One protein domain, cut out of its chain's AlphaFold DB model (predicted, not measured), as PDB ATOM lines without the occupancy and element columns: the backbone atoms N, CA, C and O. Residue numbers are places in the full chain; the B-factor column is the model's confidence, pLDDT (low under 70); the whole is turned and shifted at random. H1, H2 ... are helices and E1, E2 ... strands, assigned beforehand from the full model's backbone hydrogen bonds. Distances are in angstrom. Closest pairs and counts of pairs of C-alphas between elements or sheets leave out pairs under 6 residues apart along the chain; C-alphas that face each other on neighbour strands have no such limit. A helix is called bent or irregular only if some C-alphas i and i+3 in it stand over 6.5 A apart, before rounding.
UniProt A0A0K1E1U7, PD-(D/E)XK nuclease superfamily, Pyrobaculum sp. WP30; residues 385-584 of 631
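Overview. This is residues 385 to 584 of the 631 residues of the protein "PD-(D/E)XK nuclease superfamily" of Pyrobaculum sp. WP30 (UniProt A0A0K1E1U7). A small closed barrel of six antiparallel strands, E4, E5, E8, E7, E6 and E9, has a side wing of three more strands, E3, E1 and E2, which joins it along the first part of the long, bent strand E4. This wing, with that part of E4, curls round H1, while H2 crosses the outside of E4 and H3 packs on the outside of the barrel, far from the wing. The loop residues 436 to 441, between E2 and E3, stick out beyond the wing. The printed part has 200 residues with three named helices and nine named strands, in the order H1 H2 E1 E2 E3 E4 E5 E6 E7 E8 H3 E9, and its class is mixed, helices and strands. It is compact, with a radius of gyration of the C-alphas of 16.6 A and spans of 45 by 43 by 30 A.

Along the chain. The longest strand is E4, residues 458 to 472, 35.0 A from C-alpha 458 at (175.005, 208.269, 254.299) to C-alpha 472 at (200.359, 195.093, 274.545); it bends by 79 degrees at residue 468. The other strands of the ring are E5, residues 476 to 481, 16.6 A; E8, residues 546 to 552, 20.2 A; E7, residues 523 to 533, 25.7 A, which bends by 73 degrees at residue 529; E6, residues 505 to 509, 13.4 A; and E9, residues 575 to 580, 16.6 A. Beyond the ring are E3, residues 448 to 453, 15.7 A; E1, residues 417 to 423, 19.7 A; and E2, residues 426 to 432, 19.5 A. H1, residues 385 to 402, begins at C-alpha 385 at (184.751, 206.201, 248.216), is 26.3 A long and has a kink of 37 degrees near residue 392. H2 is residues 405 to 413, 12.3 A, and H3 is residues 555 to 571, 26.0 A. H1 and H3 are irregular: C-alphas 388 and 391 are 7.2 A apart, and C-alphas 556 and 559 are 7.0 A apart.

Arrangement. E4 pairs in a staggered way, with E3 over residues 458 to 463, with E9 over 464 to 468 and with E5 over 468 to 472. Within hydrogen-bond range are N 451 and O 460 of E3 and E4 at 3.0 A, N 465 and O 578 of E4 and E9 at 2.9 A, and N 470 and O 478 of E4 and E5 at 2.9 A. Round the ring, N 479 and O 548 of E5 and E8 are 2.8 A apart, N 529 and O 549 of E7 and E8 2.8 A, N 508 and O 524 of E6 and E7 2.8 A, and N 509 and O 577 of E6 and E9 2.8 A. E3 E4 E5 and E6 E7 E8 are meanders, each strand the antiparallel neighbour of the one before, and E5 E6 E7 E8 is a Greek key, a meander of three whose last strand is also the antiparallel neighbour of E5. E1 is parallel to E3, with N 420 and O 450 2.8 A apart, and forms a hairpin with E2, with N 419 and O 430 2.9 A apart. H1 is on the sheet at a height of 7.7 A; its closest C-alphas to E2 are those of Ile 398 and Val 429, 6.6 A. H2 lies outside the barrel, over E4 and across it at 84 degrees on the local plane, with the C-alphas of Leu 412 and Gly 465 closest at 5.8 A. H3 lies outside too, at a height of 8.5 A; its closest C-alphas to E7 are those of Pro 560 and Leu 524, 6.8 A. H1, with residues 399 to 402 alone, and H2 only just touch, with 3 pairs of C-alphas within 8 A, and only at the corner; H3 is apart from both. In H2 every O i to N i+4 pair is within hydrogen-bond range, in H1 12 of 14 and in H3 10 of 13.

Size, cuts and confidence. The two C-alphas farthest apart, those of Asn 424 and Gly 540, are 50.9 A apart. The printed part has no cut. The links E2 to E3, E5 to E6, E6 to E7 and E7 to E8 are long, the longest being residues 482 to 504. The mean pLDDT of the printed part is 86.8, and residues 434 to 444, 489 to 494 and 522 to 523 are under 70.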
ATOM      1  N   ARG A 385     183.730 205.637 247.338       88.50
ATOM      2  CA  ARG A 385     184.751 206.201 248.216       88.50
ATOM      3  C   ARG A 385     184.347 207.541 248.828       88.50
ATOM      4  O   ARG A 385     184.847 207.821 249.912       88.50
ATOM      5  N   GLU A 386     183.416 208.303 248.245       89.00
ATOM      6  CA  GLU A 386     182.840 209.484 248.916       89.00
ATOM      7  C   GLU A 386     182.251 209.074 250.272       89.00
ATOM      8  O   GLU A 386     182.682 209.583 251.308       89.00
ATOM      9  N   SER A 387     181.379 208.058 250.286       87.44
ATOM     10  CA  SER A 387     180.736 207.535 251.499       87.44
ATOM     11  C   SER A 387     181.737 206.963 252.507       87.44
ATOM     12  O   SER A 387     181.613 207.185 253.713       87.44
ATOM     13  N   ALA A 388     182.771 206.256 252.041       87.88
ATOM     14  CA  ALA A 388     183.809 205.709 252.921       87.88
ATOM     15  C   ALA A 388     184.668 206.795 253.597       87.88
ATOM     16  O   ALA A 388     185.194 206.572 254.690       87.88
ATOM     17  N   LEU A 389     184.823 207.957 252.957       91.81
ATOM     18  CA  LEU A 389     185.666 209.056 253.429       91.81
ATOM     19  C   LEU A 389     184.898 210.102 254.257       91.81
ATOM     20  O   LEU A 389     185.538 210.929 254.912       91.81
ATOM     21  N   VAL A 390     183.559 210.026 254.316       93.00
ATOM     22  CA  VAL A 390     182.710 210.894 255.158       93.00
ATOM     23  C   VAL A 390     183.226 211.013 256.593       93.00
ATOM     24  O   VAL A 390     183.338 212.146 257.064       93.00
ATOM     25  N   PRO A 391     183.603 209.923 257.303       93.94
ATOM     26  CA  PRO A 391     184.058 210.049 258.684       93.94
ATOM     27  C   PRO A 391     185.253 210.989 258.845       93.94
ATOM     28  O   PRO A 391     185.254 211.830 259.738       93.94
ATOM     29  N   TYR A 392     186.239 210.921 257.949       93.62
ATOM     30  CA  TYR A 392     187.396 211.811 258.003       93.62
ATOM     31  C   TYR A 392     187.005 213.275 257.772       93.62
ATOM     32  O   TYR A 392     187.435 214.155 258.524       93.62
ATOM     33  N   ARG A 393     186.151 213.541 256.775       93.50
ATOM     34  CA  ARG A 393     185.674 214.898 256.477       93.50
ATOM     35  C   ARG A 393     184.864 215.479 257.637       93.50
ATOM     36  O   ARG A 393     185.072 216.629 258.021       93.50
ATOM     37  N   VAL A 394     183.992 214.674 258.240       94.81
ATOM     38  CA  VAL A 394     183.174 215.058 259.398       94.81
ATOM     39  C   VAL A 394     184.040 215.381 260.616       94.81
ATOM     40  O   VAL A 394     183.805 216.390 261.280       94.81
ATOM     41  N   LEU A 395     185.073 214.580 260.896       94.12
ATOM     42  CA  LEU A 395     186.014 214.857 261.986       94.12
ATOM     43  C   LEU A 395     186.752 216.183 261.788       94.12
ATOM     44  O   LEU A 395     186.918 216.938 262.750       94.12
ATOM     45  N   TYR A 396     187.165 216.478 260.553       93.44
ATOM     46  CA  TYR A 396     187.778 217.761 260.213       93.44
ATOM     47  C   TYR A 396     186.834 218.930 260.531       93.44
ATOM     48  O   TYR A 396     187.214 219.876 261.225       93.44
ATOM     49  N   GLU A 397     185.583 218.845 260.078       93.31
ATOM     50  CA  GLU A 397     184.589 219.912 260.239       93.31
ATOM     51  C   GLU A 397     184.141 220.113 261.687       93.31
ATOM     52  O   GLU A 397     184.001 221.252 262.136       93.31
ATOM     53  N   ILE A 398     183.979 219.034 262.455       93.44
ATOM     54  CA  ILE A 398     183.688 219.139 263.888       93.44
ATOM     55  C   ILE A 398     184.823 219.867 264.595       93.44
ATOM     56  O   ILE A 398     184.550 220.851 265.278       93.44
ATOM     57  N   GLY A 399     186.078 219.443 264.396       91.31
ATOM     58  CA  GLY A 399     187.240 220.095 265.011       91.31
ATOM     59  C   GLY A 399     187.254 221.601 264.746       91.31
ATOM     60  O   GLY A 399     187.341 222.403 265.681       91.31
ATOM     61  N   LYS A 400     187.018 221.991 263.487       88.94
ATOM     62  CA  LYS A 400     186.945 223.395 263.072       88.94
ATOM     63  C   LYS A 400     185.798 224.173 263.719       88.94
ATOM     64  O   LYS A 400     185.995 225.332 264.079       88.94
ATOM     65  N   LYS A 401     184.614 223.575 263.877       90.19
ATOM     66  CA  LYS A 401     183.419 224.268 264.394       90.19
ATOM     67  C   LYS A 401     183.337 224.326 265.917       90.19
ATOM     68  O   LYS A 401     182.724 225.247 266.449       90.19
ATOM     69  N   VAL A 402     183.955 223.380 266.627       89.00
ATOM     70  CA  VAL A 402     183.916 223.325 268.103       89.00
ATOM     71  C   VAL A 402     185.112 224.013 268.767       89.00
ATOM     72  O   VAL A 402     185.172 224.099 269.992       89.00
ATOM     73  N   GLY A 403     186.051 224.542 267.978       85.38
ATOM     74  CA  GLY A 403     187.201 225.296 268.478       85.38
ATOM     75  C   GLY A 403     188.429 224.440 268.792       85.38
ATOM     76  O   GLY A 403     189.191 224.786 269.691       85.38
ATOM     77  N   GLY A 404     188.630 223.341 268.063       90.31
ATOM     78  CA  GLY A 404     189.863 222.561 268.104       90.31
ATOM     79  C   GLY A 404     189.804 221.268 268.913       90.31
ATOM     80  O   GLY A 404     188.803 220.934 269.558       90.31
ATOM     81  N   MET A 405     190.931 220.551 268.903       91.25
ATOM     82  CA  MET A 405     191.106 219.278 269.603       91.25
ATOM     83  C   MET A 405     190.852 219.413 271.108       91.25
ATOM     84  O   MET A 405     190.179 218.572 271.696       91.25
ATOM     85  N   LYS A 406     191.294 220.514 271.728       92.75
ATOM     86  CA  LYS A 406     191.075 220.792 273.157       92.75
ATOM     87  C   LYS A 406     189.601 220.706 273.570       92.75
ATOM     88  O   LYS A 406     189.262 220.009 274.526       92.75
ATOM     89  N   THR A 407     188.722 221.414 272.857       93.50
ATOM     90  CA  THR A 407     187.284 221.413 273.162       93.50
ATOM     91  C   THR A 407     186.672 220.053 272.865       93.50
ATOM     92  O   THR A 407     185.905 219.543 273.678       93.50
ATOM     93  N   LEU A 408     187.055 219.433 271.745       93.00
ATOM     94  CA  LEU A 408     186.559 218.115 271.364       93.00
ATOM     95  C   LEU A 408     186.884 217.046 272.420       93.00
ATOM     96  O   LEU A 408     185.999 216.296 272.820       93.00
ATOM     97  N   LEU A 409     188.124 216.999 272.919       93.56
ATOM     98  CA  LEU A 409     188.544 216.056 273.961       93.56
ATOM     99  C   LEU A 409     187.739 216.238 275.250       93.56
ATOM    100  O   LEU A 409     187.270 215.259 275.830       93.56
ATOM    101  N   LYS A 410     187.557 217.490 275.689       93.38
ATOM    102  CA  LYS A 410     186.749 217.816 276.869       93.38
ATOM    103  C   LYS A 410     185.310 217.327 276.704       93.38
ATOM    104  O   LYS A 410     184.776 216.662 277.586       93.38
ATOM    105  N   ASP A 411     184.715 217.624 275.559       92.94
ATOM    106  CA  ASP A 411     183.338 217.267 275.238       92.94
ATOM    107  C   ASP A 411     183.109 215.758 275.290       92.94
ATOM    108  O   ASP A 411     182.161 215.291 275.923       92.94
ATOM    109  N   LEU A 412     184.010 214.983 274.688       92.12
ATOM    110  CA  LEU A 412     183.904 213.527 274.670       92.12
ATOM    111  C   LEU A 412     184.033 212.916 276.070       92.12
ATOM    112  O   LEU A 412     183.281 212.001 276.399       92.12
ATOM    113  N   LYS A 413     184.908 213.460 276.927       91.56
ATOM    114  CA  LYS A 413     185.015 213.038 278.337       91.56
ATOM    115  C   LYS A 413     183.755 213.359 279.149       91.56
ATOM    116  O   LYS A 413     183.396 212.609 280.052       91.56
ATOM    117  N   GLU A 414     183.057 214.443 278.816       88.88
ATOM    118  CA  GLU A 414     181.785 214.833 279.443       88.88
ATOM    119  C   GLU A 414     180.569 214.055 278.889       88.88
ATOM    120  O   GLU A 414     179.444 214.241 279.362       88.88
ATOM    121  N   GLY A 415     180.765 213.176 277.897       87.12
ATOM    122  CA  GLY A 415     179.688 212.430 277.243       87.12
ATOM    123  C   GLY A 415     178.855 213.275 276.273       87.12
ATOM    124  O   GLY A 415     177.692 212.973 276.019       87.12
ATOM    125  N   VAL A 416     179.419 214.355 275.734       90.12
ATOM    126  CA  VAL A 416     178.799 215.111 274.638       90.12
ATOM    127  C   VAL A 416     178.754 214.239 273.382       90.12
ATOM    128  O   VAL A 416     179.637 213.413 273.136       90.12
ATOM    129  N   TRP A 417     177.718 214.432 272.573       91.50
ATOM    130  CA  TRP A 417     177.613 213.848 271.238       91.50
ATOM    131  C   TRP A 417     177.263 214.928 270.213       91.50
ATOM    132  O   TRP A 417     176.807 216.025 270.566       91.50
ATOM    133  N   TYR A 418     177.506 214.620 268.944       93.81
ATOM    134  CA  TYR A 418     177.329 215.559 267.844       93.81
ATOM    135  C   TYR A 418     176.332 215.023 266.831       93.81
ATOM    136  O   TYR A 418     176.341 213.837 266.511       93.81
ATOM    137  N   GLN A 419     175.505 215.919 266.309       93.94
ATOM    138  CA  GLN A 419     174.695 215.672 265.128       93.94
ATOM    139  C   GLN A 419     175.258 216.514 263.989       93.94
ATOM    140  O   GLN A 419     175.475 217.717 264.150       93.94
ATOM    141  N   VAL A 420     175.503 215.885 262.852       95.12
ATOM    142  CA  VAL A 420     176.025 216.519 261.650       95.12
ATOM    143  C   VAL A 420     175.036 216.270 260.532       95.12
ATOM    144  O   VAL A 420     174.755 215.127 260.205       95.12
ATOM    145  N   SER A 421     174.517 217.350 259.962       94.12
ATOM    146  CA  SER A 421     173.722 217.296 258.732       94.12
ATOM    147  C   SER A 421     174.498 217.986 257.623       94.12
ATOM    148  O   SER A 421     175.066 219.057 257.851       94.12
ATOM    149  N   VAL A 422     174.560 217.374 256.449       90.19
ATOM    150  CA  VAL A 422     175.152 217.980 255.256       90.19
ATOM    151  C   VAL A 422     174.011 218.391 254.347       90.19
ATOM    152  O   VAL A 422     173.159 217.574 254.031       90.19
ATOM    153  N   THR A 423     173.953 219.675 254.006       82.00
ATOM    154  CA  THR A 423     172.889 220.221 253.157       82.00
ATOM    155  C   THR A 423     173.446 221.380 252.347       82.00
ATOM    156  O   THR A 423     174.096 222.255 252.927       82.00
ATOM    157  N   ASN A 424     173.153 221.441 251.047       74.50
ATOM    158  CA  ASN A 424     173.565 222.544 250.163       74.50
ATOM    159  C   ASN A 424     175.085 222.813 250.168       74.50
ATOM    160  O   ASN A 424     175.522 223.962 250.091       74.50
ATOM    161  N   GLY A 425     175.909 221.768 250.279       76.69
ATOM    162  CA  GLY A 425     177.367 221.914 250.242       76.69
ATOM    163  C   GLY A 425     178.010 222.466 251.520       76.69
ATOM    164  O   GLY A 425     179.175 222.862 251.476       76.69
ATOM    165  N   ASP A 426     177.293 222.494 252.646       85.56
ATOM    166  CA  ASP A 426     177.824 222.924 253.941       85.56
ATOM    167  C   ASP A 426     177.494 221.914 255.059       85.56
ATOM    168  O   ASP A 426     176.454 221.252 255.060       85.56
ATOM    169  N   PHE A 427     178.388 221.820 256.051       90.38
ATOM    170  CA  PHE A 427     178.208 220.978 257.239       90.38
ATOM    171  C   PHE A 427     177.516 221.750 258.358       90.38
ATOM    172  O   PHE A 427     178.033 222.753 258.847       90.38
ATOM    173  N   ASN A 428     176.400 221.253 258.865       92.75
ATOM    174  CA  ASN A 428     175.706 221.799 260.021       92.75
ATOM    175  C   ASN A 428     175.972 220.917 261.241       92.75
ATOM    176  O   ASN A 428     175.404 219.835 261.374       92.75
ATOM    177  N   VAL A 429     176.843 221.391 262.136       93.38
ATOM    178  CA  VAL A 429     177.242 220.665 263.350       93.38
ATOM    179  C   VAL A 429     176.450 221.187 264.543       93.38
ATOM    180  O   VAL A 429     176.531 222.366 264.892       93.38
ATOM    181  N   ARG A 430     175.706 220.298 265.200       92.00
ATOM    182  CA  ARG A 430     175.000 220.556 266.456       92.00
ATOM    183  C   ARG A 430     175.633 219.751 267.579       92.00
ATOM    184  O   ARG A 430     175.901 218.561 267.449       92.00
ATOM    185  N   ARG A 431     175.866 220.425 268.701       91.25
ATOM    186  CA  ARG A 431     176.469 219.859 269.909       91.25
ATOM    187  C   ARG A 431     175.386 219.592 270.946       91.25
ATOM    188  O   ARG A 431     174.646 220.509 271.303       91.25
ATOM    189  N   HIS A 432     175.329 218.375 271.477       87.31
ATOM    190  CA  HIS A 432     174.292 217.958 272.419       87.31
ATOM    191  C   HIS A 432     174.882 217.542 273.769       87.31
ATOM    192  O   HIS A 432     175.782 216.709 273.849       87.31
ATOM    193  N   LYS A 433     174.337 218.115 274.850       77.56
ATOM    194  CA  LYS A 433     174.666 217.752 276.236       77.56
ATOM    195  C   LYS A 433     173.549 216.913 276.850       77.56
ATOM    196  O   LYS A 433     172.372 217.185 276.613       77.56
ATOM    197  N   LYS A 434     173.922 215.975 277.725       59.91
ATOM    198  CA  LYS A 434     173.018 215.064 278.454       59.91
ATOM    199  C   LYS A 434     171.894 215.772 279.243       59.91
ATOM    200  O   LYS A 434     170.871 215.160 279.526       59.91
ATOM    201  N   THR A 435     172.054 217.051 279.594       52.12
ATOM    202  CA  THR A 435     171.134 217.807 280.470       52.12
ATOM    203  C   THR A 435     170.085 218.662 279.751       52.12
ATOM    204  O   THR A 435     169.352 219.385 280.422       52.12
ATOM    205  N   SER A 436     169.970 218.614 278.418       47.69
ATOM    206  CA  SER A 436     168.946 219.412 277.724       47.69
ATOM    207  C   SER A 436     167.535 218.824 277.928       47.69
ATOM    208  O   SER A 436     167.300 217.664 277.589       47.69
ATOM    209  N   PRO A 437     166.545 219.593 278.421       44.09
ATOM    210  CA  PRO A 437     165.166 219.115 278.580       44.09
ATOM    211  C   PRO A 437     164.501 218.687 277.259       44.09
ATOM    212  O   PRO A 437     163.527 217.938 277.274       44.09
ATOM    213  N   HIS A 438     165.019 219.145 276.114       47.72
ATOM    214  CA  HIS A 438     164.468 218.875 274.780       47.72
ATOM    215  C   HIS A 438     164.980 217.572 274.133       47.72
ATOM    216  O   HIS A 438     164.527 217.214 273.050       47.72
ATOM    217  N   THR A 439     165.891 216.824 274.770       51.81
ATOM    218  CA  THR A 439     166.514 215.610 274.195       51.81
ATOM    219  C   THR A 439     165.910 214.289 274.686       51.81
ATOM    220  O   THR A 439     166.587 213.265 274.649       51.81
ATOM    221  N   GLN A 440     164.641 214.251 275.124       50.28
ATOM    222  CA  GLN A 440     164.015 213.013 275.636       50.28
ATOM    223  C   GLN A 440     164.090 211.818 274.662       50.28
ATOM    224  O   GLN A 440     164.231 210.689 275.122       50.28
ATOM    225  N   ARG A 441     164.080 212.059 273.340       50.69
ATOM    226  CA  ARG A 441     164.220 211.020 272.296       50.69
ATOM    227  C   ARG A 441     165.641 210.430 272.185       50.69
ATOM    228  O   ARG A 441     165.807 209.370 271.600       50.69
ATOM    229  N   TYR A 442     166.647 211.083 272.775       55.22
ATOM    230  CA  TYR A 442     168.078 210.765 272.644       55.22
ATOM    231  C   TYR A 442     168.780 210.594 274.000       55.22
ATOM    232  O   TYR A 442     169.985 210.820 274.109       55.22
ATOM    233  N   LYS A 443     168.027 210.224 275.046       59.84
ATOM    234  CA  LYS A 443     168.456 210.237 276.460       59.84
ATOM    235  C   LYS A 443     169.784 209.529 276.767       59.84
ATOM    236  O   LYS A 443     170.409 209.875 277.767       59.84
ATOM    237  N   HIS A 444     170.216 208.591 275.921       68.56
ATOM    238  CA  HIS A 444     171.361 207.721 276.199       68.56
ATOM    239  C   HIS A 444     172.560 207.902 275.260       68.56
ATOM    240  O   HIS A 444     173.587 207.284 275.500       68.56
ATOM    241  N   ARG A 445     172.488 208.750 274.223       80.56
ATOM    242  CA  ARG A 445     173.608 208.919 273.277       80.56
ATOM    243  C   ARG A 445     174.782 209.674 273.892       80.56
ATOM    244  O   ARG A 445     174.588 210.731 274.488       80.56
ATOM    245  N   CYS A 446     175.989 209.170 273.644       85.75
ATOM    246  CA  CYS A 446     177.256 209.786 274.029       85.75
ATOM    247  C   CYS A 446     178.389 209.324 273.138       85.75
ATOM    248  O   CYS A 446     178.352 208.194 272.668       85.75
ATOM    249  N   SER A 447     179.431 210.147 272.989       85.56
ATOM    250  CA  SER A 447     180.654 209.720 272.297       85.56
ATOM    251  C   SER A 447     180.376 209.197 270.879       85.56
ATOM    252  O   SER A 447     181.006 208.268 270.376       85.56
ATOM    253  N   VAL A 448     179.377 209.799 270.234       92.19
ATOM    254  CA  VAL A 448     178.942 209.484 268.876       92.19
ATOM    255  C   VAL A 448     178.835 210.761 268.079       92.19
ATOM    256  O   VAL A 448     178.465 211.818 268.598       92.19
ATOM    257  N   ILE A 449     179.128 210.626 266.796       94.88
ATOM    258  CA  ILE A 449     178.746 211.585 265.780       94.88
ATOM    259  C   ILE A 449     177.671 210.918 264.922       94.88
ATOM    260  O   ILE A 449     177.944 209.938 264.233       94.88
ATOM    261  N   GLU A 450     176.441 211.411 265.004       94.31
ATOM    262  CA  GLU A 450     175.375 211.039 264.076       94.31
ATOM    263  C   GLU A 450     175.531 211.889 262.823       94.31
ATOM    264  O   GLU A 450     175.556 213.117 262.919       94.31
ATOM    265  N   VAL A 451     175.659 211.240 261.671       95.31
ATOM    266  CA  VAL A 451     175.815 211.918 260.388       95.31
ATOM    267  C   VAL A 451     174.619 211.598 259.514       95.31
ATOM    268  O   VAL A 451     174.303 210.426 259.319       95.31
ATOM    269  N   ASP A 452     174.013 212.651 258.987       94.19
ATOM    270  CA  ASP A 452     172.975 212.606 257.969       94.19
ATOM    271  C   ASP A 452     173.466 213.381 256.743       94.19
ATOM    272  O   ASP A 452     173.666 214.600 256.791       94.19
ATOM    273  N   PHE A 453     173.755 212.652 255.673       91.62
ATOM    274  CA  PHE A 453     174.216 213.198 254.405       91.62
ATOM    275  C   PHE A 453     173.374 212.574 253.292       91.62
ATOM    276  O   PHE A 453     173.691 211.506 252.760       91.62
ATOM    277  N   GLU A 454     172.272 213.262 252.999       85.88
ATOM    278  CA  GLU A 454     171.201 212.808 252.115       85.88
ATOM    279  C   GLU A 454     171.707 212.561 250.692       85.88
ATOM    280  O   GLU A 454     171.388 211.535 250.096       85.88
ATOM    281  N   GLU A 455     172.565 213.443 250.169       82.62
ATOM    282  CA  GLU A 455     173.004 213.395 248.773       82.62
ATOM    283  C   GLU A 455     173.762 212.106 248.395       82.62
ATOM    284  O   GLU A 455     173.786 211.746 247.221       82.62
ATOM    285  N   ILE A 456     174.365 211.399 249.359       85.81
ATOM    286  CA  ILE A 456     175.089 210.127 249.143       85.81
ATOM    287  C   ILE A 456     174.513 208.956 249.958       85.81
ATOM    288  O   ILE A 456     175.210 207.958 250.159       85.81
ATOM    289  N   ASP A 457     173.280 209.088 250.458       85.88
ATOM    290  CA  ASP A 457     172.603 208.100 251.318       85.88
ATOM    291  C   ASP A 457     173.480 207.620 252.496       85.88
ATOM    292  O   ASP A 457     173.585 206.436 252.833       85.88
ATOM    293  N   PHE A 458     174.187 208.562 253.129       89.00
ATOM    294  CA  PHE A 458     175.005 208.269 254.299       89.00
ATOM    295  C   PHE A 458     174.277 208.716 255.563       89.00
ATOM    296  O   PHE A 458     174.391 209.858 256.004       89.00
ATOM    297  N   ASN A 459     173.567 207.772 256.182       91.12
ATOM    298  CA  ASN A 459     172.948 207.945 257.493       91.12
ATOM    299  C   ASN A 459     173.533 206.931 258.487       91.12
ATOM    300  O   ASN A 459     173.118 205.769 258.543       91.12
ATOM    301  N   ARG A 460     174.590 207.329 259.209       91.94
ATOM    302  CA  ARG A 460     175.345 206.424 260.094       91.94
ATOM    303  C   ARG A 460     175.862 207.123 261.346       91.94
ATOM    304  O   ARG A 460     176.191 208.305 261.354       91.94
ATOM    305  N   GLU A 461     176.011 206.329 262.403       93.38
ATOM    306  CA  GLU A 461     176.711 206.720 263.626       93.38
ATOM    307  C   GLU A 461     178.204 206.369 263.531       93.38
ATOM    308  O   GLU A 461     178.570 205.220 263.249       93.38
ATOM    309  N   ILE A 462     179.058 207.348 263.831       95.00
ATOM    310  CA  ILE A 462     180.505 207.188 263.996       95.00
ATOM    311  C   ILE A 462     180.809 207.161 265.496       95.00
ATOM    312  O   ILE A 462     180.512 208.130 266.203       95.00
ATOM    313  N   ARG A 463     181.392 206.063 265.995       94.88
ATOM    314  CA  ARG A 463     181.814 205.963 267.400       94.88
ATOM    315  C   ARG A 463     183.151 206.672 267.581       94.88
ATOM    316  O   ARG A 463     184.098 206.431 266.834       94.88
ATOM    317  N   VAL A 464     183.217 207.544 268.579       95.00
ATOM    318  CA  VAL A 464     184.398 208.350 268.910       95.00
ATOM    319  C   VAL A 464     184.665 208.292 270.403       95.00
ATOM    320  O   VAL A 464     183.780 207.939 271.171       95.00
ATOM    321  N   GLY A 465     185.856 208.655 270.861       94.12
ATOM    322  CA  GLY A 465     186.106 208.774 272.293       94.12
ATOM    323  C   GLY A 465     187.539 209.125 272.647       94.12
ATOM    324  O   GLY A 465     188.424 209.160 271.793       94.12
ATOM    325  N   VAL A 466     187.752 209.372 273.937       95.50
ATOM    326  CA  VAL A 466     189.083 209.519 274.527       95.50
ATOM    327  C   VAL A 466     189.365 208.282 275.362       95.50
ATOM    328  O   VAL A 466     188.561 207.918 276.219       95.50
ATOM    329  N   TYR A 467     190.492 207.638 275.088       96.12
ATOM    330  CA  TYR A 467     190.875 206.375 275.703       96.12
ATOM    331  C   TYR A 467     192.248 206.503 276.345       96.12
ATOM    332  O   TYR A 467     193.167 207.059 275.745       96.12
ATOM    333  N   MET A 468     192.402 205.927 277.532       95.75
ATOM    334  CA  MET A 468     193.713 205.608 278.078       95.75
ATOM    335  C   MET A 468     194.367 204.544 277.198       95.75
ATOM    336  O   MET A 468     193.698 203.606 276.770       95.75
ATOM    337  N   VAL A 469     195.666 204.663 276.946       94.25
ATOM    338  CA  VAL A 469     196.392 203.737 276.070       94.25
ATOM    339  C   VAL A 469     197.462 202.965 276.834       94.25
ATOM    340  O   VAL A 469     198.321 203.542 277.501       94.25
ATOM    341  N   LYS A 470     197.454 201.636 276.700       91.62
ATOM    342  CA  LYS A 470     198.527 200.753 277.175       91.62
ATOM    343  C   LYS A 470     199.056 199.912 276.015       91.62
ATOM    344  O   LYS A 470     198.262 199.409 275.229       91.62
ATOM    345  N   PRO A 471     200.377 199.745 275.865       88.62
ATOM    346  CA  PRO A 471     200.912 198.853 274.846       88.62
ATOM    347  C   PRO A 471     200.680 197.404 275.276       88.62
ATOM    348  O   PRO A 471     200.851 197.073 276.450       88.62
ATOM    349  N   ILE A 472     200.359 196.536 274.327       86.69
ATOM    350  CA  ILE A 472     200.359 195.093 274.545       86.69
ATOM    351  C   ILE A 472     201.275 194.461 273.506       86.69
ATOM    352  O   ILE A 472     201.017 194.504 272.304       86.69
ATOM    353  N   GLY A 473     202.378 193.880 273.973       81.50
ATOM    354  CA  GLY A 473     203.415 193.369 273.084       81.50
ATOM    355  C   GLY A 473     204.026 194.471 272.211       81.50
ATOM    356  O   GLY A 473     204.106 195.630 272.617       81.50
ATOM    357  N   LYS A 474     204.492 194.093 271.014       72.56
ATOM    358  CA  LYS A 474     205.162 195.014 270.080       72.56
ATOM    359  C   LYS A 474     204.195 195.776 269.163       72.56
ATOM    360  O   LYS A 474     204.570 196.816 268.633       72.56
ATOM    361  N   GLU A 475     202.991 195.250 268.925       82.81
ATOM    362  CA  GLU A 475     202.136 195.674 267.796       82.81
ATOM    363  C   GLU A 475     200.642 195.685 268.121       82.81
ATOM    364  O   GLU A 475     199.804 195.575 267.231       82.81
ATOM    365  N   ALA A 476     200.293 195.814 269.396       91.25
ATOM    366  CA  ALA A 476     198.918 196.027 269.803       91.25
ATOM    367  C   ALA A 476     198.843 197.120 270.865       91.25
ATOM    368  O   ALA A 476     199.778 197.341 271.641       91.25
ATOM    369  N   LEU A 477     197.710 197.811 270.894       93.88
ATOM    370  CA  LEU A 477     197.378 198.767 271.939       93.88
ATOM    371  C   LEU A 477     196.073 198.330 272.603       93.88
ATOM    372  O   LEU A 477     195.123 197.929 271.934       93.88
ATOM    373  N   LEU A 478     196.038 198.439 273.923       95.38
ATOM    374  CA  LEU A 478     194.825 198.397 274.717       95.38
ATOM    375  C   LEU A 478     194.336 199.817 274.925       95.38
ATOM    376  O   LEU A 478     195.040 200.647 275.501       95.38
ATOM    377  N   LEU A 479     193.121 200.067 274.473       96.56
ATOM    378  CA  LEU A 479     192.386 201.289 274.725       96.56
ATOM    379  C   LEU A 479     191.442 201.027 275.894       96.56
ATOM    380  O   LEU A 479     190.684 200.064 275.843       96.56
ATOM    381  N   LEU A 480     191.488 201.853 276.938       95.69
ATOM    382  CA  LEU A 480     190.652 201.719 278.132       95.69
ATOM    383  C   LEU A 480     189.880 203.010 278.385       95.69
ATOM    384  O   LEU A 480     190.449 204.100 278.323       95.69
ATOM    385  N   ARG A 481     188.594 202.894 278.706       93.81
ATOM    386  CA  ARG A 481     187.736 204.026 279.062       93.81
ATOM    387  C   ARG A 481     186.737 203.594 280.131       93.81
ATOM    388  O   ARG A 481     186.118 202.542 280.002       93.81
ATOM    389  N   ASP A 482     186.549 204.405 281.165       92.56
ATOM    390  CA  ASP A 482     185.429 204.232 282.098       92.56
ATOM    391  C   ASP A 482     184.087 204.422 281.381       92.56
ATOM    392  O   ASP A 482     184.016 205.083 280.343       92.56
ATOM    393  N   TYR A 483     182.994 203.897 281.935       89.94
ATOM    394  CA  TYR A 483     181.673 204.253 281.418       89.94
ATOM    395  C   TYR A 483     181.445 205.760 281.512       89.94
ATOM    396  O   TYR A 483     181.672 206.384 282.549       89.94
ATOM    397  N   LEU A 484     180.955 206.343 280.420       88.00
ATOM    398  CA  LEU A 484     180.541 207.735 280.414       88.00
ATOM    399  C   LEU A 484     179.297 207.905 281.291       88.00
ATOM    400  O   LEU A 484     178.546 206.945 281.515       88.00
ATOM    401  N   PRO A 485     178.997 209.133 281.748       81.38
ATOM    402  CA  PRO A 485     177.857 209.370 282.629       81.38
ATOM    403  C   PRO A 485     176.527 208.825 282.087       81.38
ATOM    404  O   PRO A 485     175.640 208.465 282.851       81.38
ATOM    405  N   CYS A 486     176.332 208.819 280.772       79.75
ATOM    406  CA  CYS A 486     175.158 208.285 280.063       79.75
ATOM    407  C   CYS A 486     175.147 206.770 279.859       79.75
ATOM    408  O   CYS A 486     174.085 206.246 279.573       79.75
ATOM    409  N   GLU A 487     176.285 206.094 280.004       84.00
ATOM    410  CA  GLU A 487     176.419 204.638 279.882       84.00
ATOM    411  C   GLU A 487     176.329 203.956 281.253       84.00
ATOM    412  O   GLU A 487     176.263 202.735 281.347       84.00
ATOM    413  N   THR A 488     176.357 204.744 282.335       75.56
ATOM    414  CA  THR A 488     176.361 204.235 283.707       75.56
ATOM    415  C   THR A 488     175.029 203.538 284.011       75.56
ATOM    416  O   THR A 488     174.004 204.224 284.030       75.56
ATOM    417  N   PRO A 489     175.023 202.215 284.281       66.31
ATOM    418  CA  PRO A 489     173.804 201.439 284.503       66.31
ATOM    419  C   PRO A 489     172.924 202.042 285.603       66.31
ATOM    420  O   PRO A 489     173.408 202.351 286.693       66.31
ATOM    421  N   THR A 490     171.621 202.166 285.347       65.94
ATOM    422  CA  THR A 490     170.622 202.455 286.390       65.94
ATOM    423  C   THR A 490     169.796 201.203 286.663       65.94
ATOM    424  O   THR A 490     169.667 200.335 285.806       65.94
ATOM    425  N   THR A 491     169.230 201.079 287.865       57.16
ATOM    426  CA  THR A 491     168.646 199.825 288.387       57.16
ATOM    427  C   THR A 491     167.427 199.283 287.626       57.16
ATOM    428  O   THR A 491     166.897 198.246 288.019       57.16
ATOM    429  N   LYS A 492     166.945 199.957 286.570       60.59
ATOM    430  CA  LYS A 492     165.689 199.613 285.878       60.59
ATOM    431  C   LYS A 492     165.714 199.711 284.346       60.59
ATOM    432  O   LYS A 492     164.698 199.395 283.737       60.59
ATOM    433  N   GLU A 493     166.812 200.130 283.713       66.62
ATOM    434  CA  GLU A 493     166.847 200.365 282.259       66.62
ATOM    435  C   GLU A 493     168.112 199.768 281.627       66.62
ATOM    436  O   GLU A 493     169.207 199.900 282.176       66.62
ATOM    437  N   VAL A 494     167.963 199.104 280.473       66.81
ATOM    438  CA  VAL A 494     169.099 198.658 279.654       66.81
ATOM    439  C   VAL A 494     169.680 199.886 278.966       66.81
ATOM    440  O   VAL A 494     169.020 200.505 278.134       66.81
ATOM    441  N   ILE A 495     170.912 200.239 279.323       73.06
ATOM    442  CA  ILE A 495     171.579 201.428 278.799       73.06
ATOM    443  C   ILE A 495     172.559 201.013 277.695       73.06
ATOM    444  O   ILE A 495     173.419 200.165 277.940       73.06
ATOM    445  N   PRO A 496     172.449 201.580 276.480       78.81
ATOM    446  CA  PRO A 496     173.390 201.301 275.406       78.81
ATOM    447  C   PRO A 496     174.789 201.831 275.738       78.81
ATOM    448  O   PRO A 496     174.953 202.955 276.209       78.81
ATOM    449  N   ILE A 497     175.802 201.019 275.439       83.19
ATOM    450  CA  ILE A 497     177.214 201.364 275.611       83.19
ATOM    451  C   ILE A 497     177.762 201.846 274.262       83.19
ATOM    452  O   ILE A 497     177.619 201.176 273.235       83.19
ATOM    453  N   TYR A 498     178.396 203.014 274.253       83.44
ATOM    454  CA  TYR A 498     178.931 203.678 273.068       83.44
ATOM    455  C   TYR A 498     180.455 203.535 272.987       83.44
ATOM    456  O   TYR A 498     181.221 204.497 272.952       83.44
ATOM    457  N   GLY A 499     180.891 202.275 272.956       88.06
ATOM    458  CA  GLY A 499     182.257 201.890 272.618       88.06
ATOM    459  C   GLY A 499     182.515 201.834 271.113       88.06
ATOM    460  O   GLY A 499     181.585 201.912 270.306       88.06
ATOM    461  N   LEU A 500     183.790 201.657 270.757       93.94
ATOM    462  CA  LEU A 500     184.193 201.229 269.416       93.94
ATOM    463  C   LEU A 500     183.567 199.866 269.102       93.94
ATOM    464  O   LEU A 500     183.315 199.080 270.016       93.94
ATOM    465  N   ARG A 501     183.337 199.575 267.824       93.81
ATOM    466  CA  ARG A 501     182.825 198.279 267.366       93.81
ATOM    467  C   ARG A 501     183.956 197.377 266.888       93.81
ATOM    468  O   ARG A 501     184.939 197.832 266.302       93.81
ATOM    469  N   GLU A 502     183.783 196.075 267.092       94.06
ATOM    470  CA  GLU A 502     184.722 195.075 266.590       94.06
ATOM    471  C   GLU A 502     184.867 195.141 265.068       94.06
ATOM    472  O   GLU A 502     183.920 195.433 264.332       94.06
ATOM    473  N   ARG A 503     186.078 194.832 264.597       91.25
ATOM    474  CA  ARG A 503     186.480 194.788 263.184       91.25
ATOM    475  C   ARG A 503     186.401 196.119 262.440       91.25
ATOM    476  O   ARG A 503     186.670 196.134 261.240       91.25
ATOM    477  N   GLN A 504     186.082 197.219 263.117       92.81
ATOM    478  CA  GLN A 504     186.063 198.530 262.482       92.81
ATOM    479  C   GLN A 504     187.480 199.083 262.287       92.81
ATOM    480  O   GLN A 504     188.340 198.904 263.160       92.81
ATOM    481  N   PRO A 505     187.736 199.776 261.162       93.25
ATOM    482  CA  PRO A 505     188.902 200.631 261.035       93.25
ATOM    483  C   PRO A 505     188.747 201.827 261.974       93.25
ATOM    484  O   PRO A 505     187.667 202.407 262.107       93.25
ATOM    485  N   VAL A 506     189.843 202.217 262.609       93.81
ATOM    486  CA  VAL A 506     189.888 203.392 263.473       93.81
ATOM    487  C   VAL A 506     191.096 204.246 263.142       93.81
ATOM    488  O   VAL A 506     192.143 203.742 262.725       93.81
ATOM    489  N   ILE A 507     190.955 205.542 263.381       92.69
ATOM    490  CA  ILE A 507     192.101 206.418 263.567       92.69
ATOM    491  C   ILE A 507     192.344 206.650 265.045       92.69
ATOM    492  O   ILE A 507     191.406 206.820 265.823       92.69
ATOM    493  N   ILE A 508     193.616 206.692 265.411       92.44
ATOM    494  CA  ILE A 508     194.093 207.046 266.739       92.44
ATOM    495  C   ILE A 508     194.912 208.316 266.577       92.44
ATOM    496  O   ILE A 508     195.884 208.315 265.820       92.44
ATOM    497  N   ALA A 509     194.512 209.377 267.276       91.69
ATOM    498  CA  ALA A 509     195.188 210.660 267.240       91.69
ATOM    499  C   ALA A 509     195.767 211.097 268.579       91.69
ATOM    500  O   ALA A 509     195.169 210.889 269.639       91.69
ATOM    501  N   LEU A 510     196.948 211.725 268.512       88.88
ATOM    502  CA  LEU A 510     197.541 212.376 269.677       88.88
ATOM    503  C   LEU A 510     196.626 213.505 270.158       88.88
ATOM    504  O   LEU A 510     196.124 214.273 269.333       88.88
ATOM    505  N   PRO A 511     196.427 213.646 271.478       86.88
ATOM    506  CA  PRO A 511     195.554 214.660 272.054       86.88
ATOM    507  C   PRO A 511     196.246 216.033 272.133       86.88
ATOM    508  O   PRO A 511     196.190 216.704 273.161       86.88
ATOM    509  N   ASP A 512     196.942 216.450 271.075       88.62
ATOM    510  CA  ASP A 512     197.638 217.737 271.039       88.62
ATOM    511  C   ASP A 512     196.613 218.889 271.027       88.62
ATOM    512  O   ASP A 512     195.935 219.133 270.030       88.62
ATOM    513  N   GLU A 513     196.481 219.597 272.153       87.69
ATOM    514  CA  GLU A 513     195.443 220.620 272.358       87.69
ATOM    515  C   GLU A 513     195.531 221.813 271.394       87.69
ATOM    516  O   GLU A 513     194.513 222.460 271.139       87.69
ATOM    517  N   HIS A 514     196.726 222.119 270.879       88.06
ATOM    518  CA  HIS A 514     196.951 223.225 269.943       88.06
ATOM    519  C   HIS A 514     196.497 222.911 268.514       88.06
ATOM    520  O   HIS A 514     196.366 223.829 267.706       88.06
ATOM    521  N   VAL A 515     196.237 221.638 268.205       90.00
ATOM    522  CA  VAL A 515     195.826 221.192 266.874       90.00
ATOM    523  C   VAL A 515     194.339 221.474 266.648       90.00
ATOM    524  O   VAL A 515     193.478 221.211 267.493       90.00
ATOM    525  N   TYR A 516     194.022 222.007 265.469       84.94
ATOM    526  CA  TYR A 516     192.675 222.481 265.153       84.94
ATOM    527  C   TYR A 516     191.696 221.367 264.749       84.94
ATOM    528  O   TYR A 516     190.496 221.476 264.995       84.94
ATOM    529  N   THR A 517     192.178 220.276 264.155       88.62
ATOM    530  CA  THR A 517     191.326 219.151 263.742       88.62
ATOM    531  C   THR A 517     192.011 217.807 264.008       88.62
ATOM    532  O   THR A 517     193.231 217.712 263.869       88.62
ATOM    533  N   PRO A 518     191.269 216.732 264.346       88.62
ATOM    534  CA  PRO A 518     191.868 215.417 264.587       88.62
ATOM    535  C   PRO A 518     192.665 214.866 263.398       88.62
ATOM    536  O   PRO A 518     193.636 214.144 263.594       88.62
ATOM    537  N   THR A 519     192.280 215.215 262.168       90.50
ATOM    538  CA  THR A 519     192.934 214.735 260.939       90.50
ATOM    539  C   THR A 519     194.234 215.479 260.613       90.50
ATOM    540  O   THR A 519     195.025 214.999 259.803       90.50
ATOM    541  N   LEU A 520     194.469 216.632 261.251       89.12
ATOM    542  CA  LEU A 520     195.762 217.319 261.305       89.12
ATOM    543  C   LEU A 520     196.576 216.919 262.548       89.12
ATOM    544  O   LEU A 520     197.702 217.373 262.721       89.12
ATOM    545  N   GLY A 521     196.029 216.088 263.436       79.88
ATOM    546  CA  GLY A 521     196.794 215.428 264.490       79.88
ATOM    547  C   GLY A 521     197.576 214.241 263.930       79.88
ATOM    548  O   GLY A 521     197.433 213.876 262.769       79.88
ATOM    549  N   MET A 522     198.397 213.595 264.757       68.62
ATOM    550  CA  MET A 522     199.034 212.345 264.341       68.62
ATOM    551  C   MET A 522     197.990 211.278 264.065       68.62
ATOM    552  O   MET A 522     197.390 210.800 265.008       68.62
ATOM    553  N   VAL A 523     197.815 210.845 262.824       69.56
ATOM    554  CA  VAL A 523     196.842 209.795 262.512       69.56
ATOM    555  C   VAL A 523     197.542 208.437 262.430       69.56
ATOM    556  O   VAL A 523     198.275 208.158 261.482       69.56
ATOM    557  N   LEU A 524     197.307 207.574 263.420       86.06
ATOM    558  CA  LEU A 524     197.614 206.147 263.335       86.06
ATOM    559  C   LEU A 524     196.356 205.391 262.900       86.06
ATOM    560  O   LEU A 524     195.362 205.382 263.623       86.06
ATOM    561  N   THR A 525     196.406 204.724 261.750       88.25
ATOM    562  CA  THR A 525     195.308 203.859 261.297       88.25
ATOM    563  C   THR A 525     195.470 202.451 261.860       88.25
ATOM    564  O   THR A 525     196.505 201.805 261.667       88.25
ATOM    565  N   ALA A 526     194.424 201.957 262.514       91.62
ATOM    566  CA  ALA A 526     194.384 200.648 263.150       91.62
ATOM    567  C   ALA A 526     193.057 199.933 262.865       91.62
ATOM    568  O   ALA A 526     192.133 200.499 262.278       91.62
ATOM    569  N   LYS A 527     192.968 198.674 263.283       93.56
ATOM    570  CA  LYS A 527     191.745 197.875 263.276       93.56
ATOM    571  C   LYS A 527     191.419 197.456 264.704       93.56
ATOM    572  O   LYS A 527     192.317 197.062 265.444       93.56
ATOM    573  N   VAL A 528     190.145 197.528 265.078       95.62
ATOM    574  CA  VAL A 528     189.652 196.972 266.345       95.62
ATOM    575  C   VAL A 528     189.535 195.459 266.196       95.62
ATOM    576  O   VAL A 528     188.758 194.978 265.373       95.62
ATOM    577  N   GLU A 529     190.301 194.700 266.970       94.75
ATOM    578  CA  GLU A 529     190.229 193.234 266.953       94.75
ATOM    579  C   GLU A 529     189.169 192.706 267.912       94.75
ATOM    580  O   GLU A 529     188.422 191.800 267.555       94.75
ATOM    581  N   GLN A 530     189.086 193.298 269.101       94.19
ATOM    582  CA  GLN A 530     188.200 192.844 270.165       94.19
ATOM    583  C   GLN A 530     187.734 194.028 271.004       94.19
ATOM    584  O   GLN A 530     188.508 194.962 271.242       94.19
ATOM    585  N   VAL A 531     186.488 193.969 271.471       94.75
ATOM    586  CA  VAL A 531     185.913 194.928 272.421       94.75
ATOM    587  C   VAL A 531     185.520 194.182 273.688       94.75
ATOM    588  O   VAL A 531     184.970 193.089 273.613       94.75
ATOM    589  N   LEU A 532     185.813 194.772 274.843       93.69
ATOM    590  CA  LEU A 532     185.469 194.219 276.149       93.69
ATOM    591  C   LEU A 532     184.693 195.234 276.983       93.69
ATOM    592  O   LEU A 532     184.834 196.451 276.807       93.69
ATOM    593  N   LEU A 533     183.893 194.716 277.903       92.12
ATOM    594  CA  LEU A 533     183.076 195.463 278.843       92.12
ATOM    595  C   LEU A 533     183.588 195.307 280.274       92.12
ATOM    596  O   LEU A 533     184.472 194.507 280.578       92.12
ATOM    597  N   LYS A 534     183.014 196.109 281.172       90.56
ATOM    598  CA  LYS A 534     183.413 196.168 282.575       90.56
ATOM    599  C   LYS A 534     183.481 194.784 283.235       90.56
ATOM    600  O   LYS A 534     182.497 194.049 283.216       90.56
ATOM    601  N   GLY A 535     184.603 194.506 283.899       88.56
ATOM    602  CA  GLY A 535     184.851 193.263 284.638       88.56
ATOM    603  C   GLY A 535     185.433 192.127 283.794       88.56
ATOM    604  O   GLY A 535     185.877 191.128 284.351       88.56
ATOM    605  N   GLU A 536     185.474 192.264 282.467       91.88
ATOM    606  CA  GLU A 536     186.209 191.328 281.618       91.88
ATOM    607  C   GLU A 536     187.715 191.606 281.702       91.88
ATOM    608  O   GLU A 536     188.153 192.760 281.687       91.88
ATOM    609  N   GLU A 537     188.518 190.546 281.781       89.19
ATOM    610  CA  GLU A 537     189.975 190.642 281.856       89.19
ATOM    611  C   GLU A 537     190.635 190.328 280.517       89.19
ATOM    612  O   GLU A 537     190.294 189.357 279.837       89.19
ATOM    613  N   ILE A 538     191.649 191.116 280.161       87.56
ATOM    614  CA  ILE A 538     192.484 190.851 278.996       87.56
ATOM    615  C   ILE A 538     193.943 191.223 279.274       87.56
ATOM    616  O   ILE A 538     194.246 192.315 279.749       87.56
ATOM    617  N   TYR A 539     194.867 190.294 279.012       83.88
ATOM    618  CA  TYR A 539     196.310 190.463 279.259       83.88
ATOM    619  C   TYR A 539     196.660 190.977 280.675       83.88
ATOM    620  O   TYR A 539     197.572 191.784 280.840       83.88
ATOM    621  N   GLY A 540     195.930 190.524 281.703       84.94
ATOM    622  CA  GLY A 540     196.136 190.960 283.092       84.94
ATOM    623  C   GLY A 540     195.611 192.369 283.399       84.94
ATOM    624  O   GLY A 540     196.008 192.979 284.393       84.94
ATOM    625  N   HIS A 541     194.744 192.913 282.545       86.81
ATOM    626  CA  HIS A 541     194.025 194.158 282.778       86.81
ATOM    627  C   HIS A 541     192.524 193.890 282.854       86.81
ATOM    628  O   HIS A 541     191.926 193.450 281.875       86.81
ATOM    629  N   GLU A 542     191.919 194.200 283.998       92.19
ATOM    630  CA  GLU A 542     190.465 194.260 284.134       92.19
ATOM    631  C   GLU A 542     189.938 195.510 283.423       92.19
ATOM    632  O   GLU A 542     190.471 196.617 283.587       92.19
ATOM    633  N   CYS A 543     188.904 195.339 282.606       93.06
ATOM    634  CA  CYS A 543     188.309 196.443 281.887       93.06
ATOM    635  C   CYS A 543     187.474 197.328 282.831       93.06
ATOM    636  O   CYS A 543     186.536 196.831 283.460       93.06
ATOM    637  N   PRO A 544     187.745 198.645 282.925       91.56
ATOM    638  CA  PRO A 544     187.040 199.511 283.874       91.56
ATOM    639  C   PRO A 544     185.625 199.908 283.410       91.56
ATOM    640  O   PRO A 544     184.753 200.219 284.227       91.56
ATOM    641  N   GLY A 545     185.377 199.867 282.100       90.94
ATOM    642  CA  GLY A 545     184.111 200.237 281.469       90.94
ATOM    643  C   GLY A 545     184.012 199.661 280.062       90.94
ATOM    644  O   GLY A 545     183.337 198.662 279.844       90.94
ATOM    645  N   VAL A 546     184.719 200.284 279.121       92.50
ATOM    646  CA  VAL A 546     184.853 199.848 277.729       92.50
ATOM    647  C   VAL A 546     186.326 199.745 277.376       92.50
ATOM    648  O   VAL A 546     187.088 200.696 277.574       92.50
ATOM    649  N   CYS A 547     186.713 198.617 276.795       95.69
ATOM    650  CA  CYS A 547     188.067 198.383 276.328       95.69
ATOM    651  C   CYS A 547     188.070 197.925 274.881       95.69
ATOM    652  O   CYS A 547     187.139 197.269 274.428       95.69
ATOM    653  N   ALA A 548     189.130 198.261 274.158       96.50
ATOM    654  CA  ALA A 548     189.332 197.789 272.799       96.50
ATOM    655  C   ALA A 548     190.793 197.406 272.580       96.50
ATOM    656  O   ALA A 548     191.702 198.157 272.942       96.50
ATOM    657  N   VAL A 549     191.013 196.251 271.958       95.88
ATOM    658  CA  VAL A 549     192.327 195.856 271.449       95.88
ATOM    659  C   VAL A 549     192.424 196.306 270.004       95.88
ATOM    660  O   VAL A 549     191.582 195.943 269.181       95.88
ATOM    661  N   VAL A 550     193.455 197.087 269.693       95.38
ATOM    662  CA  VAL A 550     193.696 197.597 268.342       95.38
ATOM    663  C   VAL A 550     195.061 197.174 267.818       95.38
ATOM    664  O   VAL A 550     196.054 197.189 268.547       95.38
ATOM    665  N   THR A 551     195.104 196.814 266.539       93.62
ATOM    666  CA  THR A 551     196.291 196.306 265.835       93.62
ATOM    667  C   THR A 551     196.488 197.033 264.496       93.62
ATOM    668  O   THR A 551     195.561 197.680 263.991       93.62
ATOM    669  N   PRO A 552     197.685 196.966 263.886       89.62
ATOM    670  CA  PRO A 552     197.900 197.460 262.534       89.62
ATOM    671  C   PRO A 552     196.965 196.775 261.531       89.62
ATOM    672  O   PRO A 552     196.947 195.552 261.420       89.62
ATOM    673  N   ILE A 553     196.259 197.558 260.710       84.62
ATOM    674  CA  ILE A 553     195.383 197.013 259.652       84.62
ATOM    675  C   ILE A 553     196.171 196.348 258.504       84.62
ATOM    676  O   ILE A 553     195.610 195.625 257.685       84.62
ATOM    677  N   SER A 554     197.486 196.586 258.413       81.25
ATOM    678  CA  SER A 554     198.370 195.907 257.460       81.25
ATOM    679  C   SER A 554     199.816 195.869 257.954       81.25
ATOM    680  O   SER A 554     200.219 196.693 258.778       81.25
ATOM    681  N   ALA A 555     200.634 194.984 257.374       78.81
ATOM    682  CA  ALA A 555     202.054 194.859 257.712       78.81
ATOM    683  C   ALA A 555     202.848 196.168 257.527       78.81
ATOM    684  O   ALA A 555     203.774 196.448 258.283       78.81
ATOM    685  N   ASN A 556     202.447 197.007 256.569       75.56
ATOM    686  CA  ASN A 556     203.095 198.295 256.311       75.56
ATOM    687  C   ASN A 556     202.882 199.313 257.442       75.56
ATOM    688  O   ASN A 556     203.650 200.258 257.566       75.56
ATOM    689  N   LEU A 557     201.845 199.125 258.263       81.50
ATOM    690  CA  LEU A 557     201.483 200.028 259.356       81.50
ATOM    691  C   LEU A 557     201.991 199.539 260.721       81.50
ATOM    692  O   LEU A 557     201.662 200.135 261.741       81.50
ATOM    693  N   ARG A 558     202.846 198.507 260.749       87.81
ATOM    694  CA  ARG A 558     203.510 198.022 261.972       87.81
ATOM    695  C   ARG A 558     204.509 199.045 262.530       87.81
ATOM    696  O   ARG A 558     204.530 199.304 263.727       87.81
ATOM    697  N   PHE A 559     205.300 199.684 261.667       88.62
ATOM    698  CA  PHE A 559     206.309 200.665 262.088       88.62
ATOM    699  C   PHE A 559     205.719 201.941 262.743       88.62
ATOM    700  O   PHE A 559     206.247 202.382 263.762       88.62
ATOM    701  N   PRO A 560     204.591 202.503 262.271       89.06
ATOM    702  CA  PRO A 560     203.869 203.558 262.990       89.06
ATOM    703  C   PRO A 560     203.504 203.235 264.447       89.06
ATOM    704  O   PRO A 560     203.581 204.121 265.294       89.06
ATOM    705  N   PHE A 561     203.170 201.979 264.777       90.12
ATOM    706  CA  PHE A 561     202.941 201.571 266.174       90.12
ATOM    707  C   PHE A 561     204.230 201.646 267.002       90.12
ATOM    708  O   PHE A 561     204.199 202.060 268.162       90.12
ATOM    709  N   ARG A 562     205.378 201.316 266.398       90.75
ATOM    710  CA  ARG A 562     206.682 201.475 267.047       90.75
ATOM    711  C   ARG A 562     206.995 202.947 267.326       90.75
ATOM    712  O   ARG A 562     207.401 203.279 268.435       90.75
ATOM    713  N   ILE A 563     206.756 203.831 266.357       91.50
ATOM    714  CA  ILE A 563     206.900 205.284 266.535       91.50
ATOM    715  C   ILE A 563     205.967 205.799 267.645       91.50
ATOM    716  O   ILE A 563     206.402 206.559 268.509       91.50
ATOM    717  N   PHE A 564     204.705 205.351 267.665       90.81
ATOM    718  CA  PHE A 564     203.734 205.711 268.705       90.81
ATOM    719  C   PHE A 564     204.262 205.408 270.115       90.81
ATOM    720  O   PHE A 564     204.137 206.227 271.029       90.81
ATOM    721  N   GLU A 565     204.890 204.245 270.300       90.06
ATOM    722  CA  GLU A 565     205.487 203.859 271.580       90.06
ATOM    723  C   GLU A 565     206.609 204.818 272.014       90.06
ATOM    724  O   GLU A 565     206.712 205.169 273.194       90.06
ATOM    725  N   GLU A 566     207.440 205.266 271.070       91.44
ATOM    726  CA  GLU A 566     208.500 206.239 271.333       91.44
ATOM    727  C   GLU A 566     207.921 207.605 271.726       91.44
ATOM    728  O   GLU A 566     208.398 208.200 272.695       91.44
ATOM    729  N   TYR A 567     206.845 208.062 271.073       91.06
ATOM    730  CA  TYR A 567     206.142 209.283 271.478       91.06
ATOM    731  C   TYR A 567     205.561 209.190 272.873       91.06
ATOM    732  O   TYR A 567     205.733 210.122 273.660       91.06
ATOM    733  N   ARG A 568     204.917 208.068 273.217       90.06
ATOM    734  CA  ARG A 568     204.383 207.884 274.568       90.06
ATOM    735  C   ARG A 568     205.467 208.087 275.617       90.06
ATOM    736  O   ARG A 568     205.234 208.785 276.598       90.06
ATOM    737  N   LYS A 569     206.643 207.493 275.408       90.00
ATOM    738  CA  LYS A 569     207.778 207.621 276.330       90.00
ATOM    739  C   LYS A 569     208.326 209.050 276.364       90.00
ATOM    740  O   LYS A 569     208.637 209.544 277.439       90.00
ATOM    741  N   LEU A 570     208.439 209.700 275.206       90.38
ATOM    742  CA  LEU A 570     209.029 211.035 275.065       90.38
ATOM    743  C   LEU A 570     208.135 212.161 275.620       90.38
ATOM    744  O   LEU A 570     208.645 213.124 276.197       90.38
ATOM    745  N   TYR A 571     206.817 212.049 275.445       89.94
ATOM    746  CA  TYR A 571     205.845 213.099 275.777       89.94
ATOM    747  C   TYR A 571     204.877 212.736 276.908       89.94
ATOM    748  O   TYR A 571     204.063 213.574 277.281       89.94
ATOM    749  N   GLY A 572     204.939 211.520 277.457       89.69
ATOM    750  CA  GLY A 572     204.034 211.085 278.526       89.69
ATOM    751  C   GLY A 572     202.578 210.929 278.071       89.69
ATOM    752  O   GLY A 572     201.657 211.214 278.834       89.69
ATOM    753  N   ILE A 573     202.355 210.514 276.818       89.19
ATOM    754  CA  ILE A 573     201.009 210.398 276.229       89.19
ATOM    755  C   ILE A 573     200.267 209.194 276.817       89.19
ATOM    756  O   ILE A 573     200.445 208.059 276.383       89.19
ATOM    757  N   ASN A 574     199.396 209.443 277.787       91.19
ATOM    758  CA  ASN A 574     198.614 208.383 278.427       91.19
ATOM    759  C   ASN A 574     197.204 208.235 277.851       91.19
ATOM    760  O   ASN A 574     196.572 207.203 278.056       91.19
ATOM    761  N   GLU A 575     196.739 209.237 277.110       94.19
ATOM    762  CA  GLU A 575     195.421 209.280 276.485       94.19
ATOM    763  C   GLU A 575     195.545 209.513 274.981       94.19
ATOM    764  O   GLU A 575     196.483 210.156 274.511       94.19
ATOM    765  N   VAL A 576     194.567 209.021 274.229       94.56
ATOM    766  CA  VAL A 576     194.444 209.229 272.787       94.56
ATOM    767  C   VAL A 576     192.999 209.502 272.404       94.56
ATOM    768  O   VAL A 576     192.065 208.982 273.017       94.56
ATOM    769  N   PHE A 577     192.819 210.300 271.358       95.19
ATOM    770  CA  PHE A 577     191.546 210.396 270.657       95.19
ATOM    771  C   PHE A 577     191.410 209.213 269.704       95.19
ATOM    772  O   PHE A 577     192.361 208.885 268.995       95.19
ATOM    773  N   VAL A 578     190.235 208.596 269.653       95.69
ATOM    774  CA  VAL A 578     189.958 207.483 268.744       95.69
ATOM    775  C   VAL A 578     188.621 207.707 268.059       95.69
ATOM    776  O   VAL A 578     187.649 208.095 268.706       95.69
ATOM    777  N   SER A 579     188.571 207.456 266.755       95.19
ATOM    778  CA  SER A 579     187.344 207.498 265.961       95.19
ATOM    779  C   SER A 579     187.296 206.324 265.009       95.19
ATOM    780  O   SER A 579     188.291 206.019 264.352       95.19
ATOM    781  N   GLU A 580     186.121 205.724 264.869       95.19
ATOM    782  CA  GLU A 580     185.825 204.865 263.729       95.19
ATOM    783  C   GLU A 580     185.897 205.667 262.429       95.19
ATOM    784  O   GLU A 580     185.520 206.840 262.375       95.19
ATOM    785  N   VAL A 581     186.409 205.027 261.385       91.75
ATOM    786  CA  VAL A 581     186.535 205.600 260.044       91.75
ATOM    787  C   VAL A 581     186.305 204.520 258.992       91.75
ATOM    788  O   VAL A 581     186.340 203.327 259.292       91.75
ATOM    789  N   GLY A 582     186.085 204.923 257.741       86.06
ATOM    790  CA  GLY A 582     186.122 203.995 256.612       86.06
ATOM    791  C   GLY A 582     187.552 203.684 256.163       86.06
ATOM    792  O   GLY A 582     188.498 204.406 256.470       86.06
ATOM    793  N   SER A 583     187.713 202.606 255.399       77.44
ATOM    794  CA  SER A 583     188.991 202.271 254.761       77.44
ATOM    795  C   SER A 583     189.120 202.964 253.403       77.44
ATOM    796  O   SER A 583     188.334 202.688 252.492       77.44
ATOM    797  N   ASP A 584     190.152 203.793 253.226       76.56
ATOM    798  CA  ASP A 584     190.520 204.321 251.908       76.56
ATOM    799  C   ASP A 584     191.342 203.297 251.109       76.56
ATOM    800  O   ASP A 584     192.570 203.202 251.217       76.56
TER     801      ASP A 584